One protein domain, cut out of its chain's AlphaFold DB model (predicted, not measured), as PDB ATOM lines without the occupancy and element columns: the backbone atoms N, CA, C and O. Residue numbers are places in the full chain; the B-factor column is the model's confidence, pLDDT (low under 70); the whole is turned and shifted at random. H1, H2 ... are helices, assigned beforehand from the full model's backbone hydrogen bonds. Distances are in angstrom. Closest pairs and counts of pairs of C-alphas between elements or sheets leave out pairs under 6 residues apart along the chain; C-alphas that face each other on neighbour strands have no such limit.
ATOM      1  N   ALA A 121      -2.587  62.248  48.156       94.00
ATOM      2  CA  ALA A 121      -1.928  61.124  48.819       94.00
ATOM      3  C   ALA A 121      -2.531  59.766  48.438       94.00
ATOM      4  O   ALA A 121      -1.800  58.815  48.157       94.00
ATOM      5  N   ILE A 122      -3.863  59.683  48.356       94.56
ATOM      6  CA  ILE A 122      -4.566  58.481  47.889       94.56
ATOM      7  C   ILE A 122      -4.153  58.144  46.451       94.56
ATOM      8  O   ILE A 122      -3.813  56.997  46.161       94.56
ATOM      9  N   ALA A 123      -4.112  59.129  45.553       95.50
ATOM     10  CA  ALA A 123      -3.666  58.908  44.179       95.50
ATOM     11  C   ALA A 123      -2.195  58.447  44.113       95.50
ATOM     12  O   ALA A 123      -1.874  57.508  43.382       95.50
ATOM     13  N   LYS A 124      -1.304  59.048  44.916       95.19
ATOM     14  CA  LYS A 124       0.111  58.641  45.025       95.19
ATOM     15  C   LYS A 124       0.250  57.196  45.512       95.19
ATOM     16  O   LYS A 124       0.985  56.421  44.905       95.19
ATOM     17  N   ALA A 125      -0.481  56.816  46.558       94.94
ATOM     18  CA  ALA A 125      -0.480  55.458  47.096       94.94
ATOM     19  C   ALA A 125      -1.033  54.431  46.088       94.94
ATOM     20  O   ALA A 125      -0.445  53.364  45.910       94.94
ATOM     21  N   ALA A 126      -2.106  54.767  45.368       93.69
ATOM     22  CA  ALA A 126      -2.653  53.913  44.315       93.69
ATOM     23  C   ALA A 126      -1.650  53.707  43.164       93.69
ATOM     24  O   ALA A 126      -1.429  52.577  42.725       93.69
ATOM     25  N   ASN A 127      -0.977  54.775  42.725       93.88
ATOM     26  CA  ASN A 127       0.074  54.691  41.708       93.88
ATOM     27  C   ASN A 127       1.265  53.843  42.179       93.88
ATOM     28  O   ASN A 127       1.816  53.068  41.396       93.88
ATOM     29  N   LEU A 128       1.634  53.942  43.461       91.56
ATOM     30  CA  LEU A 128       2.672  53.109  44.066       91.56
ATOM     31  C   LEU A 128       2.295  51.625  43.976       91.56
ATOM     32  O   LEU A 128       3.086  50.833  43.459       91.56
ATOM     33  N   LEU A 129       1.076  51.259  44.382       89.06
ATOM     34  CA  LEU A 129       0.572  49.884  44.285       89.06
ATOM     35  C   LEU A 129       0.564  49.362  42.846       89.06
ATOM     36  O   LEU A 129       1.030  48.249  42.582       89.06
ATOM     37  N   TYR A 130       0.084  50.181  41.910       87.00
ATOM     38  CA  TYR A 130       0.061  49.830  40.496       87.00
ATOM     39  C   TYR A 130       1.477  49.577  39.962       87.00
ATOM     40  O   TYR A 130       1.740  48.540  39.354       87.00
ATOM     41  N   SER A 131       2.419  50.473  40.263       85.06
ATOM     42  CA  SER A 131       3.811  50.348  39.819       85.06
ATOM     43  C   SER A 131       4.532  49.128  40.407       85.06
ATOM     44  O   SER A 131       5.385  48.540  39.745       85.06
ATOM     45  N   ALA A 132       4.184  48.721  41.631       81.19
ATOM     46  CA  ALA A 132       4.718  47.511  42.246       81.19
ATOM     47  C   ALA A 132       4.191  46.254  41.533       81.19
ATOM     48  O   ALA A 132       4.947  45.319  41.270       81.19
ATOM     49  N   SER A 133       2.907  46.266  41.146       75.62
ATOM     50  CA  SER A 133       2.271  45.157  40.421       75.62
ATOM     51  C   SER A 133       2.813  44.956  39.013       75.62
ATOM     52  O   SER A 133       3.089  43.822  38.627       75.62
ATOM     53  N   SER A 134       3.065  46.038  38.277       70.12
ATOM     54  CA  SER A 134       3.565  45.959  36.903       70.12
ATOM     55  C   SER A 134       5.028  45.517  36.808       70.12
ATOM     56  O   SER A 134       5.436  44.982  35.780       70.12
ATOM     57  N   LYS A 135       5.818  45.684  37.875       70.06
ATOM     58  CA  LYS A 135       7.236  45.285  37.934       70.06
ATOM     59  C   LYS A 135       7.462  43.825  38.349       70.06
ATOM     60  O   LYS A 135       8.609  43.432  38.544       70.06
ATOM     61  N   GLY A 136       6.403  43.028  38.528       59.41
ATOM     62  CA  GLY A 136       6.512  41.605  38.881       59.41
ATOM     63  C   GLY A 136       7.151  41.324  40.250       59.41
ATOM     64  O   GLY A 136       7.491  40.185  40.543       59.41
ATOM     65  N   CYS A 137       7.312  42.340  41.104       55.12
ATOM     66  CA  CYS A 137       7.981  42.234  42.407       55.12
ATOM     67  C   CYS A 137       7.048  41.796  43.556       55.12
ATOM     68  O   CYS A 137       7.420  41.921  44.721       55.12
ATOM     69  N   ASN A 138       5.824  41.339  43.279       55.88
ATOM     70  CA  ASN A 138       4.759  41.371  44.283       55.88
ATOM     71  C   ASN A 138       4.497  40.056  45.035       55.88
ATOM     72  O   ASN A 138       4.252  39.015  44.432       55.88
ATOM     73  N   SER A 139       4.390  40.184  46.367       55.94
ATOM     74  CA  SER A 139       3.834  39.209  47.323       55.94
ATOM     75  C   SER A 139       2.299  39.290  47.469       55.94
ATOM     76  O   SER A 139       1.746  38.745  48.422       55.94
ATOM     77  N   TYR A 140       1.612  40.029  46.590       56.59
ATOM     78  CA  TYR A 140       0.174  40.361  46.686       56.59
ATOM     79  C   TYR A 140      -0.689  39.585  45.676       56.59
ATOM     80  O   TYR A 140      -1.758  40.039  45.270       56.59
ATOM     81  N   THR A 141      -0.184  38.449  45.205       53.09
ATOM     82  CA  THR A 141      -0.845  37.580  44.236       53.09
ATOM     83  C   THR A 141      -1.607  36.491  44.980       53.09
ATOM     84  O   THR A 141      -1.048  35.759  45.795       53.09
ATOM     85  N   THR A 142      -2.905  36.382  44.716       50.44
ATOM     86  CA  THR A 142      -3.733  35.308  45.268       50.44
ATOM     87  C   THR A 142      -3.908  34.253  44.184       50.44
ATOM     88  O   THR A 142      -4.378  34.565  43.093       50.44
ATOM     89  N   TYR A 143      -3.524  33.005  44.457       48.31
ATOM     90  CA  TYR A 143      -3.752  31.901  43.527       48.31
ATOM     91  C   TYR A 143      -5.240  31.541  43.514       48.31
ATOM     92  O   TYR A 143      -5.738  30.867  44.417       48.31
ATOM     93  N   THR A 144      -5.962  31.962  42.483       47.72
ATOM     94  CA  THR A 144      -7.272  31.400  42.156       47.72
ATOM     95  C   THR A 144      -7.055  30.024  41.525       47.72
ATOM     96  O   THR A 144      -6.478  29.873  40.450       47.72
ATOM     97  N   ARG A 145      -7.456  28.969  42.244       42.84
ATOM     98  CA  ARG A 145      -7.358  27.578  41.785       42.84
ATOM     99  C   ARG A 145      -8.333  27.353  40.624       42.84
ATOM    100  O   ARG A 145      -9.493  27.032  40.852       42.84
ATOM    101  N   GLY A 146      -7.835  27.493  39.397       44.16
ATOM    102  CA  GLY A 146      -8.526  27.117  38.163       44.16
ATOM    103  C   GLY A 146      -8.313  28.131  37.040       44.16
ATOM    104  O   GLY A 146      -8.984  29.152  37.022       44.16
ATOM    105  N   TYR A 147      -7.425  27.793  36.097       46.88
ATOM    106  CA  TYR A 147      -7.168  28.464  34.811       46.88
ATOM    107  C   TYR A 147      -6.572  29.892  34.862       46.88
ATOM    108  O   TYR A 147      -7.283  30.889  34.870       46.88
ATOM    109  N   ASP A 148      -5.234  29.953  34.833       52.00
ATOM    110  CA  ASP A 148      -4.352  30.965  34.212       52.00
ATOM    111  C   ASP A 148      -4.824  32.429  34.115       52.00
ATOM    112  O   ASP A 148      -4.717  33.070  33.066       52.00
ATOM    113  N   LYS A 149      -5.254  33.026  35.232       52.06
ATOM    114  CA  LYS A 149      -5.291  34.487  35.356       52.06
ATOM    115  C   LYS A 149      -4.857  34.923  36.748       52.06
ATOM    116  O   LYS A 149      -5.530  34.667  37.741       52.06
ATOM    117  N   MET A 150      -3.693  35.564  36.814       55.44
ATOM    118  CA  MET A 150      -3.149  36.147  38.039       55.44
ATOM    119  C   MET A 150      -3.937  37.424  38.346       55.44
ATOM    120  O   MET A 150      -3.548  38.522  37.947       55.44
ATOM    121  N   ASP A 151      -5.094  37.284  38.990       62.28
ATOM    122  CA  ASP A 151      -5.893  38.441  39.380       62.28
ATOM    123  C   ASP A 151      -5.213  39.139  40.565       62.28
ATOM    124  O   ASP A 151      -5.030  38.582  41.649       62.28
ATOM    125  N   THR A 152      -4.780  40.380  40.339       67.62
ATOM    126  CA  THR A 152      -4.183  41.208  41.390       67.62
ATOM    127  C   THR A 152      -5.300  41.703  42.300       67.62
ATOM    128  O   THR A 152      -6.092  42.558  41.907       67.62
ATOM    129  N   VAL A 153      -5.375  41.168  43.519       78.94
ATOM    130  CA  VAL A 153      -6.372  41.588  44.508       78.94
ATOM    131  C   VAL A 153      -5.763  42.664  45.406       78.94
ATOM    132  O   VAL A 153      -4.922  42.393  46.265       78.94
ATOM    133  N   PHE A 154      -6.188  43.912  45.219       84.38
ATOM    134  CA  PHE A 154      -5.846  44.992  46.142       84.38
ATOM    135  C   PHE A 154      -6.762  44.944  47.364       84.38
ATOM    136  O   PHE A 154      -7.984  44.937  47.237       84.38
ATOM    137  N   THR A 155      -6.162  44.910  48.553       88.75
ATOM    138  CA  THR A 155      -6.881  44.944  49.829       88.75
ATOM    139  C   THR A 155      -6.717  46.309  50.486       88.75
ATOM    140  O   THR A 155      -5.792  47.067  50.177       88.75
ATOM    141  N   GLU A 156      -7.578  46.606  51.455       90.69
ATOM    142  CA  GLU A 156      -7.440  47.792  52.300       90.69
ATOM    143  C   GLU A 156      -6.060  47.850  52.985       90.69
ATOM    144  O   GLU A 156      -5.433  48.906  53.036       90.69
ATOM    145  N   ALA A 157      -5.532  46.705  53.431       89.94
ATOM    146  CA  ALA A 157      -4.212  46.622  54.052       89.94
ATOM    147  C   ALA A 157      -3.076  47.003  53.085       89.94
ATOM    148  O   ALA A 157      -2.097  47.635  53.501       89.94
ATOM    149  N   HIS A 158      -3.205  46.665  51.795       90.75
ATOM    150  CA  HIS A 158      -2.258  47.101  50.764       90.75
ATOM    151  C   HIS A 158      -2.299  48.623  50.610       90.75
ATOM    152  O   HIS A 158      -1.252  49.267  50.625       90.75
ATOM    153  N   MET A 159      -3.498  49.206  50.550       92.75
ATOM    154  CA  MET A 159      -3.665  50.655  50.455       92.75
ATOM    155  C   MET A 159      -3.142  51.386  51.696       92.75
ATOM    156  O   MET A 159      -2.401  52.355  51.563       92.75
ATOM    157  N   ALA A 160      -3.425  50.885  52.900       92.56
ATOM    158  CA  ALA A 160      -2.896  51.441  54.143       92.56
ATOM    159  C   ALA A 160      -1.357  51.388  54.190       92.56
ATOM    160  O   ALA A 160      -0.708  52.317  54.667       92.56
ATOM    161  N   SER A 161      -0.758  50.316  53.667       91.44
ATOM    162  CA  SER A 161       0.702  50.185  53.579       91.44
ATOM    163  C   SER A 161       1.303  51.138  52.548       91.44
ATOM    164  O   SER A 161       2.331  51.753  52.817       91.44
ATOM    165  N   ALA A 162       0.640  51.321  51.407       93.81
ATOM    166  CA  ALA A 162       1.048  52.293  50.402       93.81
ATOM    167  C   ALA A 162       0.916  53.736  50.911       93.81
ATOM    168  O   ALA A 162       1.822  54.534  50.695       93.81
TER     169      ALA A 162
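What this domain is: This is residues 121 to 162 of the 205 residues of the protein "Ditrans,polycis-polyprenyl diphosphate synthase ((2E,6E)-farnesyldiphosphate specific)" of Setaria italica (UniProt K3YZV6). A longer helix, H1, and a short one, H2, pack together about perpendicular at one end, and the link between them runs out as a long loop and folds back, so that residues 144 to 149 stick out free at the other end. The loop has no named element, and its tip and the start of H1 make the longest axis. The printed part has 42 residues with two named helices, in the order H1, H2, and no named strand; the class is all helix, with 21 of the 42 residues in the helices. The whole is only just loose, close to compact, with a radius of gyration of the C-alphas of 11.2 A, and it is elongated, with spans of 36 by 20 by 14 A.

How they stand to each other: H1, residues 121 to 134, touches H2, residues 156 to 162, with residues 125 to 129 of H1 alone. Their closest C-alphas are those of Ala 125 and Ala 162, 4.8 A apart. Their lines stand about perpendicular, at 87 degrees, and their centres are 10.0 A apart. In both helices every O i to N i+4 pair is within hydrogen-bond range.

Where its parts are: H1 begins at C-alpha 121, at (-1.928, 61.124, 48.819), and is 20.1 A from first to last C-alpha. The link passes Gly 146, whose C-alpha is at (-8.526, 27.117, 38.163). H2 is 9.8 A from first to last C-alpha and ends at C-alpha 162, at (1.048, 52.293, 50.402).

The domain as a whole: The two C-alphas farthest apart, those of Ala 121 and Gly 146, are 36.2 A apart, while the first and last printed C-alphas are 9.5 A apart. The printed part has no cut. The link from H1 to H2, residues 135 to 155, is long. The mean pLDDT of the printed part is 74.1, and residues 136 to 152 are under 70.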